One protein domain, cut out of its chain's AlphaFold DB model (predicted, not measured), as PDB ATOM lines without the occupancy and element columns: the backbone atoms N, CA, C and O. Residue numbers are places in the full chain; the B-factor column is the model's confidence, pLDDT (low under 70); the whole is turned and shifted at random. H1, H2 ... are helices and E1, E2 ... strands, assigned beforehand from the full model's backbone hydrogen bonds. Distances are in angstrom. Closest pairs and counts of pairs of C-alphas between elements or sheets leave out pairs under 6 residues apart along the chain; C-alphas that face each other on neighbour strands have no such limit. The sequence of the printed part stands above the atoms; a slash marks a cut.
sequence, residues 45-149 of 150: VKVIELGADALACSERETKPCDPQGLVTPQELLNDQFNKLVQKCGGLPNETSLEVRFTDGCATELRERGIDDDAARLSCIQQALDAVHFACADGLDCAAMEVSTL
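AT A GLANCE: This is residues 45 to 149 of the 150 residues of an uncharacterized protein of Labilithrix luteola (UniProt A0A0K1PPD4). A four-stranded wall, E1, E4, E3 and E6, has one face covered by two helices, H1 over E6 and H2 over E4, and its other face bare. A small pair of strands, E2 and E5, lies at one end of this two-layer body. The 105 printed residues run E1, E2, H1, E3, E4, H2, E5, E6, a mixed class; the large sheet, in the order E1 E4 E3 E6, is antiparallel, the small one parallel. The whole is compact, with a radius of gyration of the C-alphas of 12.9 A and spans of 34 by 33 by 23 A.

IN THESE COORDINATES: Find C-alpha 45 at (137.602, 135.439, 81.378), where E1, residues 45 to 49, begins. Beside it look for E4, residues 105 to 112, 21.2 A, then E3, residues 96 to 102, 20.6 A, and E6, residues 143 to 147, ending at C-alpha 147 (151.671, 136.972, 82.256). H1 is residues 73 to 87, 21.3 A; H2 is residues 118 to 129, 16.0 A. E2 is residues 61 to 63, E5 residues 131 to 133.

HOW THE PARTS SIT: Look at N 48 and O 109, 2.8 A, between E1 and E4; N 98 and O 110, 2.9 A, in the hairpin E3 and E4; and N 99 and O 144, 2.9 A, between E3 and E6. H1 runs slantwise to the strands at a height over the sheet of 8.0 A, its closest C-alphas to E6 being Asn 78 and Met 144, 5.7 A. On the same face H2 runs along the strands, at a height of 9.9 A; C-alphas 106 of E4 and 128 are closest, 6.0 A. H1, with residues 84 to 85 alone, and H2, with 124 to 127 alone, only just touch, with 3 pairs of C-alphas within 8 A, Val 85 and Ile 124 closest at 6.5 A. In both helices every O i to N i+4 pair is within hydrogen-bond range. For E2 and E5 see N 63 and O 132, 2.7 A; the C-alphas of Cys 105 and His 132, 5.1 A, are the closest of E4 and E5.

THE WHOLE: The C-alphas farthest apart, Glu 59 and Glu 94, are 35.4 A apart. The printed part has no cut, and the link E1 to E2 is long. Mean pLDDT of the printed part is 75.6; look for values under 70 at residues 65 to 77 and 135 to 146, among others.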
ATOM      1  N   VAL A  45     138.417 136.621  81.674       71.94
ATOM      2  CA  VAL A  45     137.602 135.439  81.378       71.94
ATOM      3  C   VAL A  45     137.089 134.794  82.653       71.94
ATOM      4  O   VAL A  45     136.030 134.170  82.628       71.94
ATOM      5  N   LYS A  46     137.781 134.999  83.784       80.25
ATOM      6  CA  LYS A  46     137.395 134.403  85.060       80.25
ATOM      7  C   LYS A  46     137.842 135.228  86.261       80.25
ATOM      8  O   LYS A  46     138.947 135.765  86.282       80.25
ATOM      9  N   VAL A  47     136.974 135.292  87.268       82.75
ATOM     10  CA  VAL A  47     137.260 135.841  88.598       82.75
ATOM     11  C   VAL A  47     136.820 134.803  89.622       82.75
ATOM     12  O   VAL A  47     135.707 134.288  89.533       82.75
ATOM     13  N   ILE A  48     137.708 134.475  90.553       84.75
ATOM     14  CA  ILE A  48     137.494 133.502  91.619       84.75
ATOM     15  C   ILE A  48     137.728 134.225  92.942       84.75
ATOM     16  O   ILE A  48     138.821 134.737  93.184       84.75
ATOM     17  N   GLU A  49     136.702 134.270  93.789       85.94
ATOM     18  CA  GLU A  49     136.847 134.720  95.173       85.94
ATOM     19  C   GLU A  49     137.556 133.628  95.978       85.94
ATOM     20  O   GLU A  49     137.183 132.455  95.931       85.94
ATOM     21  N   LEU A  50     138.612 134.022  96.683       84.62
ATOM     22  CA  LEU A  50     139.441 133.142  97.497       84.62
ATOM     23  C   LEU A  50     139.110 133.338  98.976       84.62
ATOM     24  O   LEU A  50     138.630 134.390  99.400       84.62
ATOM     25  N   GLY A  51     139.376 132.319  99.782       77.56
ATOM     26  CA  GLY A  51     139.216 132.376 101.227       77.56
ATOM     27  C   GLY A  51     137.816 132.082 101.767       77.56
ATOM     28  O   GLY A  51     137.682 131.983 102.983       77.56
ATOM     29  N   ALA A  52     136.799 131.893 100.918       77.19
ATOM     30  CA  ALA A  52     135.431 131.595 101.360       77.19
ATOM     31  C   ALA A  52     135.316 130.246 102.098       77.19
ATOM     32  O   ALA A  52     134.608 130.152 103.099       77.19
ATOM     33  N   ASP A  53     136.056 129.234 101.636       76.00
ATOM     34  CA  ASP A  53     136.085 127.879 102.211       76.00
ATOM     35  C   ASP A  53     137.413 127.560 102.930       76.00
ATOM     36  O   ASP A  53     137.676 126.416 103.307       76.00
ATOM     37  N   ALA A  54     138.281 128.559 103.098       79.38
ATOM     38  CA  ALA A  54     139.602 128.393 103.690       79.38
ATOM     39  C   ALA A  54     139.590 128.624 105.209       79.38
ATOM     40  O   ALA A  54     138.670 129.223 105.766       79.38
ATOM     41  N   LEU A  55     140.669 128.206 105.883       80.75
ATOM     42  CA  LEU A  55     140.929 128.621 107.264       80.75
ATOM     43  C   LEU A  55     141.022 130.150 107.359       80.75
ATOM     44  O   LEU A  55     141.387 130.831 106.384       80.75
ATOM     45  N   ALA A  56     140.730 130.678 108.553       83.06
ATOM     46  CA  ALA A  56     140.919 132.094 108.833       83.06
ATOM     47  C   ALA A  56     142.361 132.493 108.496       83.06
ATOM     48  O   ALA A  56     143.287 131.706 108.684       83.06
ATOM     49  N   CYS A  57     142.556 133.707 107.984       80.56
ATOM     50  CA  CYS A  57     143.850 134.129 107.449       80.56
ATOM     51  C   CYS A  57     145.012 133.924 108.441       80.56
ATOM     52  O   CYS A  57     146.050 133.372 108.084       80.56
ATOM     53  N   SER A  58     144.778 134.254 109.713       77.50
ATOM     54  CA  SER A  58     145.725 134.092 110.822       77.50
ATOM     55  C   SER A  58     146.040 132.640 111.205       77.50
ATOM     56  O   SER A  58     146.942 132.404 112.001       77.50
ATOM     57  N   GLU A  59     145.266 131.671 110.715       81.75
ATOM     58  CA  GLU A  59     145.424 130.238 110.999       81.75
ATOM     59  C   GLU A  59     146.106 129.482 109.846       81.75
ATOM     60  O   GLU A  59     146.367 128.282 109.964       81.75
ATOM     61  N   ARG A  60     146.390 130.158 108.724       84.12
ATOM     62  CA  ARG A  60     147.065 129.567 107.560       84.12
ATOM     63  C   ARG A  60     148.565 129.432 107.805       84.12
ATOM     64  O   ARG A  60     149.153 130.157 108.604       84.12
ATOM     65  N   GLU A  61     149.207 128.516 107.082       85.81
ATOM     66  CA  GLU A  61     150.661 128.371 107.160       85.81
ATOM     67  C   GLU A  61     151.335 129.635 106.608       85.81
ATOM     68  O   GLU A  61     151.157 129.987 105.438       85.81
ATOM     69  N   THR A  62     152.121 130.317 107.443       80.75
ATOM     70  CA  THR A  62     152.847 131.519 107.030       80.75
ATOM     71  C   THR A  62     154.043 131.157 106.155       80.75
ATOM     72  O   THR A  62     155.013 130.536 106.598       80.75
ATOM     73  N   LYS A  63     154.011 131.602 104.899       79.44
ATOM     74  CA  LYS A  63     155.137 131.555 103.972       79.44
ATOM     75  C   LYS A  63     156.105 132.692 104.300       79.44
ATOM     76  O   LYS A  63     155.721 133.856 104.164       79.44
ATOM     77  N   PRO A  64     157.360 132.398 104.677       72.19
ATOM     78  CA  PRO A  64     158.336 133.447 104.915       72.19
ATOM     79  C   PRO A  64     158.691 134.173 103.614       72.19
ATOM     80  O   PRO A  64     158.747 133.573 102.534       72.19
ATOM     81  N   CYS A  65     159.000 135.462 103.730       68.69
ATOM     82  CA  CYS A  65     159.697 136.219 102.695       68.69
ATOM     83  C   CYS A  65     161.151 135.755 102.684       68.69
ATOM     84  O   CYS A  65     161.871 136.047 103.635       68.69
ATOM     85  N   ASP A  66     161.598 135.036 101.656       63.53
ATOM     86  CA  ASP A  66     163.009 134.648 101.544       63.53
ATOM     87  C   ASP A  66     163.745 135.602 100.587       63.53
ATOM     88  O   ASP A  66     163.612 135.452  99.369       63.53
ATOM     89  N   PRO A  67     164.496 136.602 101.092       55.66
ATOM     90  CA  PRO A  67     165.204 137.579 100.274       55.66
ATOM     91  C   PRO A  67     166.476 136.974  99.656       55.66
ATOM     92  O   PRO A  67     167.593 137.396  99.950       55.66
ATOM     93  N   GLN A  68     166.341 135.986  98.768       53.62
ATOM     94  CA  GLN A  68     167.472 135.477  97.984       53.62
ATOM     95  C   GLN A  68     167.769 136.415  96.807       53.62
ATOM     96  O   GLN A  68     167.456 136.124  95.657       53.62
ATOM     97  N   GLY A  69     168.363 137.573  97.101       53.28
ATOM     98  CA  GLY A  69     168.905 138.490  96.089       53.28
ATOM     99  C   GLY A  69     167.889 139.363  95.340       53.28
ATOM    100  O   GLY A  69     168.308 140.182  94.526       53.28
ATOM    101  N   LEU A  70     166.591 139.234  95.623       54.97
ATOM    102  CA  LEU A  70     165.548 140.142  95.131       54.97
ATOM    103  C   LEU A  70     165.433 141.365  96.048       54.97
ATOM    104  O   LEU A  70     165.552 141.246  97.269       54.97
ATOM    105  N   VAL A  71     165.243 142.544  95.452       60.09
ATOM    106  CA  VAL A  71     165.440 143.831  96.143       60.09
ATOM    107  C   VAL A  71     164.120 144.422  96.635       60.09
ATOM    108  O   VAL A  71     164.134 145.271  97.522       60.09
ATOM    109  N   THR A  72     162.980 143.980  96.090       61.91
ATOM    110  CA  THR A  72     161.660 144.513  96.449       61.91
ATOM    111  C   THR A  72     160.672 143.423  96.900       61.91
ATOM    112  O   THR A  72     160.694 142.307  96.373       61.91
ATOM    113  N   PRO A  73     159.749 143.729  97.838       59.91
ATOM    114  CA  PRO A  73     158.664 142.821  98.223       59.91
ATOM    115  C   PRO A  73     157.818 142.331  97.040       59.91
ATOM    116  O   PRO A  73     157.414 141.173  97.021       59.91
ATOM    117  N   GLN A  74     157.606 143.179  96.027       64.69
ATOM    118  CA  GLN A  74     156.850 142.825  94.824       64.69
ATOM    119  C   GLN A  74     157.557 141.756  93.983       64.69
ATOM    120  O   GLN A  74     156.910 140.834  93.495       64.69
ATOM    121  N   GLU A  75     158.877 141.850  93.810       64.88
ATOM    122  CA  GLU A  75     159.649 140.830  93.089       64.88
ATOM    123  C   GLU A  75     159.627 139.489  93.827       64.88
ATOM    124  O   GLU A  75     159.477 138.444  93.198       64.88
ATOM    125  N   LEU A  76     159.731 139.522  95.160       67.38
ATOM    126  CA  LEU A  76     159.644 138.333  96.009       67.38
ATOM    127  C   LEU A  76     158.270 137.668  95.921       67.38
ATOM    128  O   LEU A  76     158.181 136.454  95.737       67.38
ATOM    129  N   LEU A  77     157.208 138.466  96.015       69.44
ATOM    130  CA  LEU A  77     155.829 138.033  95.817       69.44
ATOM    131  C   LEU A  77     155.658 137.392  94.433       69.44
ATOM    132  O   LEU A  77     155.256 136.232  94.328       69.44
ATOM    133  N   ASN A  78     156.066 138.090  93.373       71.19
ATOM    134  CA  ASN A  78     155.971 137.584  92.005       71.19
ATOM    135  C   ASN A  78     156.761 136.278  91.802       71.19
ATOM    136  O   ASN A  78     156.276 135.379  91.118       71.19
ATOM    137  N   ASP A  79     157.954 136.124  92.382       75.31
ATOM    138  CA  ASP A  79     158.721 134.870  92.325       75.31
ATOM    139  C   ASP A  79     158.007 133.722  93.060       75.31
ATOM    140  O   ASP A  79     157.889 132.612  92.530       75.31
ATOM    141  N   GLN A  80     157.467 133.982  94.254       75.88
ATOM    142  CA  GLN A  80     156.701 132.988  95.006       75.88
ATOM    143  C   GLN A  80     155.452 132.539  94.243       75.88
ATOM    144  O   GLN A  80     155.171 131.337  94.177       75.88
ATOM    145  N   PHE A  81     154.739 133.480  93.626       79.50
ATOM    146  CA  PHE A  81     153.569 133.175  92.816       79.50
ATOM    147  C   PHE A  81     153.935 132.422  91.539       79.50
ATOM    148  O   PHE A  81     153.324 131.399  91.247       79.50
ATOM    149  N   ASN A  82     154.996 132.828  90.840       81.25
ATOM    150  CA  ASN A  82     155.532 132.084  89.700       81.25
ATOM    151  C   ASN A  82     155.844 130.631  90.071       81.25
ATOM    152  O   ASN A  82     155.419 129.708  89.380       81.25
ATOM    153  N   LYS A  83     156.537 130.396  91.190       83.62
ATOM    154  CA  LYS A  83     156.843 129.039  91.672       83.62
ATOM    155  C   LYS A  83     155.580 128.232  91.981       83.62
ATOM    156  O   LYS A  83     155.561 127.029  91.729       83.62
ATOM    157  N   LEU A  84     154.541 128.865  92.523       85.00
ATOM    158  CA  LEU A  84     153.243 128.235  92.780       85.00
ATOM    159  C   LEU A  84     152.550 127.853  91.467       85.00
ATOM    160  O   LEU A  84     152.182 126.695  91.284       85.00
ATOM    161  N   VAL A  85     152.462 128.786  90.523       85.94
ATOM    162  CA  VAL A  85     151.887 128.568  89.190       85.94
ATOM    163  C   VAL A  85     152.608 127.437  88.451       85.94
ATOM    164  O   VAL A  85     151.962 126.544  87.907       85.94
ATOM    165  N   GLN A  86     153.944 127.404  88.487       86.19
ATOM    166  CA  GLN A  86     154.741 126.335  87.873       86.19
ATOM    167  C   GLN A  86     154.461 124.956  88.493       86.19
ATOM    168  O   GLN A  86     154.419 123.959  87.775       86.19
ATOM    169  N   LYS A  87     154.201 124.875  89.805       87.62
ATOM    170  CA  LYS A  87     153.786 123.617  90.455       87.62
ATOM    171  C   LYS A  87     152.411 123.136  89.996       87.62
ATOM    172  O   LYS A  87     152.184 121.931  89.973       87.62
ATOM    173  N   CYS A  88     151.530 124.054  89.610       87.94
ATOM    174  CA  CYS A  88     150.202 123.750  89.080       87.94
ATOM    175  C   CYS A  88     150.181 123.522  87.557       87.94
ATOM    176  O   CYS A  88     149.109 123.528  86.961       87.94
ATOM    177  N   GLY A  89     151.341 123.303  86.925       84.69
ATOM    178  CA  GLY A  89     151.446 123.016  85.489       84.69
ATOM    179  C   GLY A  89     151.899 124.198  84.627       84.69
ATOM    180  O   GLY A  89     152.027 124.039  83.416       84.69
ATOM    181  N   GLY A  90     152.196 125.352  85.235       84.94
ATOM    182  CA  GLY A  90     152.626 126.556  84.523       84.94
ATOM    183  C   GLY A  90     151.469 127.302  83.856       84.94
ATOM    184  O   GLY A  90     150.315 126.883  83.933       84.94
ATOM    185  N   LEU A  91     151.782 128.433  83.216       80.19
ATOM    186  CA  LEU A  91     150.807 129.184  82.424       80.19
ATOM    187  C   LEU A  91     150.913 128.826  80.943       80.19
ATOM    188  O   LEU A  91     152.026 128.761  80.415       80.19
ATOM    189  N   PRO A  92     149.775 128.623  80.261       73.44
ATOM    190  CA  PRO A  92     149.745 128.442  78.822       73.44
ATOM    191  C   PRO A  92     150.093 129.768  78.138       73.44
ATOM    192  O   PRO A  92     150.144 130.829  78.768       73.44
ATOM    193  N   ASN A  93     150.348 129.712  76.835       68.81
ATOM    194  CA  ASN A  93     150.598 130.915  76.047       68.81
ATOM    195  C   ASN A  93     149.374 131.847  76.084       68.81
ATOM    196  O   ASN A  93     148.238 131.382  76.149       68.81
ATOM    197  N   GLU A  94     149.623 133.154  76.028       71.62
ATOM    198  CA  GLU A  94     148.584 134.191  75.984       71.62
ATOM    199  C   GLU A  94     147.623 134.184  77.188       71.62
ATOM    200  O   GLU A  94     146.420 134.402  77.048       71.62
ATOM    201  N   THR A  95     148.146 133.927  78.388       72.94
ATOM    202  CA  THR A  95     147.370 133.954  79.634       72.94
ATOM    203  C   THR A  95     148.082 134.779  80.701       72.94
ATOM    204  O   THR A  95     149.304 134.754  80.826       72.94
ATOM    205  N   SER A  96     147.307 135.527  81.475       78.00
ATOM    206  CA  SER A  96     147.748 136.288  82.634       78.00
ATOM    207  C   SER A  96     146.888 135.942  83.844       78.00
ATOM    208  O   SER A  96     145.668 135.804  83.731       78.00
ATOM    209  N   LEU A  97     147.535 135.797  84.998       78.81
ATOM    210  CA  LEU A  97     146.888 135.646  86.294       78.81
ATOM    211  C   LEU A  97     147.239 136.827  87.185       78.81
ATOM    212  O   LEU A  97     148.417 137.134  87.349       78.81
ATOM    213  N   GLU A  98     146.222 137.414  87.805       80.50
ATOM    214  CA  GLU A  98     146.334 138.467  88.816       80.50
ATOM    215  C   GLU A  98     145.746 137.946  90.137       80.50
ATOM    216  O   GLU A  98     144.613 137.467  90.152       80.50
ATOM    217  N   VAL A  99     146.482 138.030  91.247       76.50
ATOM    218  CA  VAL A  99     145.987 137.652  92.588       76.50
ATOM    219  C   VAL A  99     146.008 138.852  93.506       76.50
ATOM    220  O   VAL A  99     147.035 139.520  93.579       76.50
ATOM    221  N   ARG A 100     144.923 139.093  94.242       79.56
ATOM    222  CA  ARG A 100     144.816 140.167  95.236       79.56
ATOM    223  C   ARG A 100     144.944 139.665  96.657       79.56
ATOM    224  O   ARG A 100     144.525 138.548  96.956       79.56
ATOM    225  N   PHE A 101     145.471 140.535  97.515       74.56
ATOM    226  CA  PHE A 101     145.732 140.249  98.919       74.56
ATOM    227  C   PHE A 101     145.084 141.260  99.867       74.56
ATOM    228  O   PHE A 101     144.936 142.444  99.543       74.56
ATOM    229  N   THR A 102     144.747 140.750 101.048       75.06
ATOM    230  CA  THR A 102     144.324 141.489 102.241       75.06
ATOM    231  C   THR A 102     144.991 140.816 103.435       75.06
ATOM    232  O   THR A 102     144.847 139.601 103.599       75.06
ATOM    233  N   ASP A 103     145.754 141.574 104.224       72.31
ATOM    234  CA  ASP A 103     146.475 141.084 105.411       72.31
ATOM    235  C   ASP A 103     147.279 139.788 105.165       72.31
ATOM    236  O   ASP A 103     147.254 138.839 105.945       72.31
ATOM    237  N   GLY A 104     147.970 139.706 104.025       71.38
ATOM    238  CA  GLY A 104     148.790 138.549 103.654       71.38
ATOM    239  C   GLY A 104     148.025 137.354 103.083       71.38
ATOM    240  O   GLY A 104     148.649 136.406 102.609       71.38
ATOM    241  N   CYS A 105     146.693 137.380 103.046       83.62
ATOM    242  CA  CYS A 105     145.895 136.314 102.445       83.62
ATOM    243  C   CYS A 105     145.363 136.686 101.075       83.62
ATOM    244  O   CYS A 105     144.894 137.800 100.853       83.62
ATOM    245  N   ALA A 106     145.405 135.718 100.162       86.06
ATOM    246  CA  ALA A 106     144.800 135.866  98.853       86.06
ATOM    247  C   ALA A 106     143.271 135.932  98.989       86.06
ATOM    248  O   ALA A 106     142.675 135.094  99.671       86.06
ATOM    249  N   THR A 107     142.654 136.917  98.341       83.69
ATOM    250  CA  THR A 107     141.205 137.177  98.389       83.69
ATOM    251  C   THR A 107     140.537 137.074  97.026       83.69
ATOM    252  O   THR A 107     139.346 136.790  96.937       83.69
ATOM    253  N   GLU A 108     141.289 137.259  95.944       82.75
ATOM    254  CA  GLU A 108     140.747 137.212  94.589       82.75
ATOM    255  C   GLU A 108     141.815 136.710  93.617       82.75
ATOM    256  O   GLU A 108     142.951 137.176  93.658       82.75
ATOM    257  N   LEU A 109     141.451 135.790  92.726       84.19
ATOM    258  CA  LEU A 109     142.254 135.357  91.583       84.19
ATOM    259  C   LEU A 109     141.507 135.713  90.298       84.19
ATOM    260  O   LEU A 109     140.345 135.350  90.118       84.19
ATOM    261  N   ARG A 110     142.179 136.405  89.385       82.69
ATOM    262  CA  ARG A 110     141.650 136.802  88.080       82.69
ATOM    263  C   ARG A 110     142.483 136.166  86.985       82.69
ATOM    264  O   ARG A 110     143.702 136.290  86.995       82.69
ATOM    265  N   GLU A 111     141.821 135.556  86.015       82.00
ATOM    266  CA  GLU A 111     142.455 135.045  84.803       82.00
ATOM    267  C   GLU A 111     142.038 135.883  83.595       82.00
ATOM    268  O   GLU A 111     140.862 136.210  83.384       82.00
ATOM    269  N   ARG A 112     143.035 136.230  82.786       80.00
ATOM    270  CA  ARG A 112     142.887 136.856  81.475       80.00
ATOM    271  C   ARG A 112     143.540 135.931  80.462       80.00
ATOM    272  O   ARG A 112     144.708 135.611  80.617       80.00
ATOM    273  N   GLY A 113     142.827 135.521  79.425       72.94
ATOM    274  CA  GLY A 113     143.373 134.593  78.437       72.94
ATOM    275  C   GLY A 113     142.280 133.928  77.619       72.94
ATOM    276  O   GLY A 113     141.138 134.383  77.617       72.94
ATOM    277  N   ILE A 114     142.647 132.869  76.903       64.06
ATOM    278  CA  ILE A 114     141.736 132.095  76.040       64.06
ATOM    279  C   ILE A 114     141.490 130.688  76.616       64.06
ATOM    280  O   ILE A 114     140.562 129.997  76.198       64.06
ATOM    281  N   ASP A 115     142.299 130.269  77.589       67.38
ATOM    282  CA  ASP A 115     142.251 128.943  78.201       67.38
ATOM    283  C   ASP A 115     141.498 128.976  79.544       67.38
ATOM    284  O   ASP A 115     141.693 129.898  80.327       67.38
ATOM    285  N   ASP A 116     140.660 127.968  79.802       69.44
ATOM    286  CA  ASP A 116     139.900 127.774  81.054       69.44
ATOM    287  C   ASP A 116     140.218 126.380  81.612       69.44
ATOM    288  O   ASP A 116     139.371 125.484  81.691       69.44
ATOM    289  N   ASP A 117     141.489 126.164  81.957       81.44
ATOM    290  CA  ASP A 117     141.914 124.936  82.623       81.44
ATOM    291  C   ASP A 117     141.466 124.969  84.090       81.44
ATOM    292  O   ASP A 117     142.159 125.436  85.002       81.44
ATOM    293  N   ALA A 118     140.265 124.441  84.320       82.69
ATOM    294  CA  ALA A 118     139.667 124.353  85.642       82.69
ATOM    295  C   ALA A 118     140.523 123.558  86.648       82.69
ATOM    296  O   ALA A 118     140.470 123.851  87.844       82.69
ATOM    297  N   ALA A 119     141.319 122.578  86.200       86.19
ATOM    298  CA  ALA A 119     142.163 121.782  87.090       86.19
ATOM    299  C   ALA A 119     143.368 122.599  87.576       86.19
ATOM    300  O   ALA A 119     143.665 122.613  88.775       86.19
ATOM    301  N   ARG A 120     144.010 123.340  86.665       87.69
ATOM    302  CA  ARG A 120     145.086 124.286  86.994       87.69
ATOM    303  C   ARG A 120     144.597 125.367  87.951       87.69
ATOM    304  O   ARG A 120     145.217 125.587  88.989       87.69
ATOM    305  N   LEU A 121     143.478 126.015  87.636       85.56
ATOM    306  CA  LEU A 121     142.919 127.069  88.484       85.56
ATOM    307  C   LEU A 121     142.528 126.555  89.870       85.56
ATOM    308  O   LEU A 121     142.792 127.236  90.855       85.56
ATOM    309  N   SER A 122     141.972 125.344  89.961       89.56
ATOM    310  CA  SER A 122     141.666 124.701  91.244       89.56
ATOM    311  C   SER A 122     142.936 124.427  92.060       89.56
ATOM    312  O   SER A 122     142.963 124.708  93.257       89.56
ATOM    313  N   CYS A 123     144.020 123.964  91.424       90.50
ATOM    314  CA  CYS A 123     145.322 123.803  92.083       90.50
ATOM    315  C   CYS A 123     145.857 125.136  92.627       90.50
ATOM    316  O   CYS A 123     146.301 125.203  93.775       90.50
ATOM    317  N   ILE A 124     145.789 126.200  91.821       89.31
ATOM    318  CA  ILE A 124     146.270 127.532  92.208       89.31
ATOM    319  C   ILE A 124     145.432 128.081  93.363       89.31
ATOM    320  O   ILE A 124     145.997 128.526  94.358       89.31
ATOM    321  N   GLN A 125     144.104 127.994  93.267       90.06
ATOM    322  CA  GLN A 125     143.178 128.391  94.326       90.06
ATOM    323  C   GLN A 125     143.489 127.671  95.641       90.06
ATOM    324  O   GLN A 125     143.719 128.330  96.648       90.06
ATOM    325  N   GLN A 126     143.583 126.337  95.633       89.50
ATOM    326  CA  GLN A 126     143.877 125.558  96.842       89.50
ATOM    327  C   GLN A 126     145.224 125.941  97.467       89.50
ATOM    328  O   GLN A 126     145.346 126.022  98.688       89.50
ATOM    329  N   ALA A 127     146.240 126.194  96.640       89.06
ATOM    330  CA  ALA A 127     147.552 126.605  97.122       89.06
ATOM    331  C   ALA A 127     147.538 128.017  97.739       89.06
ATOM    332  O   ALA A 127     148.257 128.257  98.708       89.06
ATOM    333  N   LEU A 128     146.732 128.934  97.199       88.44
ATOM    334  CA  LEU A 128     146.551 130.287  97.734       88.44
ATOM    335  C   LEU A 128     145.698 130.298  99.015       88.44
ATOM    336  O   LEU A 128     146.000 131.039  99.948       88.44
ATOM    337  N   ASP A 129     144.676 129.446  99.089       90.38
ATOM    338  CA  ASP A 129     143.798 129.309 100.258       90.38
ATOM    339  C   ASP A 129     144.506 128.680 101.467       90.38
ATOM    340  O   ASP A 129     144.133 128.937 102.611       90.38
ATOM    341  N   ALA A 130     145.553 127.888 101.237       88.88
ATOM    342  CA  ALA A 130     146.303 127.217 102.297       88.88
ATOM    343  C   ALA A 130     147.350 128.106 102.994       88.88
ATOM    344  O   ALA A 130     147.857 127.733 104.054       88.88
ATOM    345  N   VAL A 131     147.710 129.249 102.401       85.88
ATOM    346  CA  VAL A 131     148.927 129.989 102.760       85.88
ATOM    347  C   VAL A 131     148.619 131.432 103.157       85.88
ATOM    348  O   VAL A 131     147.814 132.113 102.524       85.88
ATOM    349  N   HIS A 132     149.312 131.905 104.194       84.94
ATOM    350  CA  HIS A 132     149.463 133.326 104.515       84.94
ATOM    351  C   HIS A 132     150.829 133.801 104.014       84.94
ATOM    352  O   HIS A 132     151.858 133.212 104.333       84.94
ATOM    353  N   PHE A 133     150.866 134.832 103.181       77.94
ATOM    354  CA  PHE A 133     152.092 135.365 102.602       77.94
ATOM    355  C   PHE A 133     152.605 136.505 103.474       77.94
ATOM    356  O   PHE A 133     152.071 137.611 103.421       77.94
ATOM    357  N   ALA A 134     153.690 136.269 104.220       75.00
ATOM    358  CA  ALA A 134     154.278 137.293 105.087       75.00
ATOM    359  C   ALA A 134     154.696 138.563 104.315       75.00
ATOM    360  O   ALA A 134     154.734 139.656 104.865       75.00
ATOM    361  N   CYS A 135     154.987 138.442 103.016       67.75
ATOM    362  CA  CYS A 135     155.363 139.564 102.147       67.75
ATOM    363  C   CYS A 135     154.179 140.440 101.752       67.75
ATOM    364  O   CYS A 135     154.395 141.563 101.302       67.75
ATOM    365  N   ALA A 136     152.962 139.926 101.908       66.62
ATOM    366  CA  ALA A 136     151.728 140.665 101.718       66.62
ATOM    367  C   ALA A 136     151.049 141.026 103.050       66.62
ATOM    368  O   ALA A 136     149.949 141.572 103.038       66.62
ATOM    369  N   ASP A 137     151.685 140.735 104.187       65.62
ATOM    370  CA  ASP A 137     151.129 141.037 105.500       65.62
ATOM    371  C   ASP A 137     151.074 142.553 105.746       65.62
ATOM    372  O   ASP A 137     152.018 143.294 105.453       65.62
ATOM    373  N   GLY A 138     149.921 143.029 106.215       52.88
ATOM    374  CA  GLY A 138     149.591 144.454 106.278       52.88
ATOM    375  C   GLY A 138     149.499 145.165 104.918       52.88
ATOM    376  O   GLY A 138     149.491 146.397 104.894       52.88
ATOM    377  N   LEU A 139     149.458 144.440 103.788       57.16
ATOM    378  CA  LEU A 139     149.135 145.005 102.474       57.16
ATOM    379  C   LEU A 139     147.642 144.825 102.174       57.16
ATOM    380  O   LEU A 139     147.178 143.712 101.932       57.16
ATOM    381  N   ASP A 140     146.921 145.939 102.075       48.84
ATOM    382  CA  ASP A 140     145.587 145.978 101.485       48.84
ATOM    383  C   ASP A 140     145.705 146.447 100.035       48.84
ATOM    384  O   ASP A 140     146.196 147.545  99.776       48.84
ATOM    385  N   CYS A 141     145.228 145.638  99.085       50.34
ATOM    386  CA  CYS A 141     145.276 145.886  97.631       50.34
ATOM    387  C   CYS A 141     146.598 145.548  96.920       50.34
ATOM    388  O   CYS A 141     146.779 145.947  95.766       50.34
ATOM    389  N   ALA A 142     147.502 144.784  97.541       54.25
ATOM    390  CA  ALA A 142     148.628 144.223  96.798       54.25
ATOM    391  C   ALA A 142     148.130 143.228  95.742       54.25
ATOM    392  O   ALA A 142     147.224 142.433  96.012       54.25
ATOM    393  N   ALA A 143     148.731 143.276  94.552       57.56
ATOM    394  CA  ALA A 143     148.449 142.341  93.475       57.56
ATOM    395  C   ALA A 143     149.730 141.662  92.983       57.56
ATOM    396  O   ALA A 143     150.769 142.308  92.845       57.56
ATOM    397  N   MET A 144     149.654 140.363  92.706       67.38
ATOM    398  CA  MET A 144     150.696 139.611  92.003       67.38
ATOM    399  C   MET A 144     150.229 139.325  90.588       67.38
ATOM    400  O   MET A 144     149.100 138.874  90.425       67.38
ATOM    401  N   GLU A 145     151.084 139.544  89.589       65.62
ATOM    402  CA  GLU A 145     150.758 139.236  88.196       65.62
ATOM    403  C   GLU A 145     151.822 138.329  87.573       65.62
ATOM    404  O   GLU A 145     153.022 138.600  87.666       65.62
ATOM    405  N   VAL A 146     151.376 137.263  86.909       65.81
ATOM    406  CA  VAL A 146     152.208 136.483  85.987       65.81
ATOM    407  C   VAL A 146     151.507 136.456  84.648       65.81
ATOM    408  O   VAL A 146     150.352 136.053  84.569       65.81
ATOM    409  N   SER A 147     152.220 136.855  83.599       70.00
ATOM    410  CA  SER A 147     151.671 136.972  82.256       70.00
ATOM    411  C   SER A 147     152.586 136.317  81.228       70.00
ATOM    412  O   SER A 147     153.802 136.509  81.245       70.00
ATOM    413  N   THR A 148     151.986 135.559  80.315       66.38
ATOM    414  CA  THR A 148     152.596 135.083  79.064       66.38
ATOM    415  C   THR A 148     152.060 135.842  77.846       66.38
ATOM    416  O   THR A 148     152.403 135.496  76.715       66.38
ATOM    417  N   LEU A 149     151.219 136.865  78.055       58.12
ATOM    418  CA  LEU A 149     150.790 137.778  76.996       58.12
ATOM    419  C   LEU A 149     152.016 138.564  76.515       58.12
ATOM    420  O   LEU A 149     152.675 139.228  77.317       58.12
TER     421      LEU A 149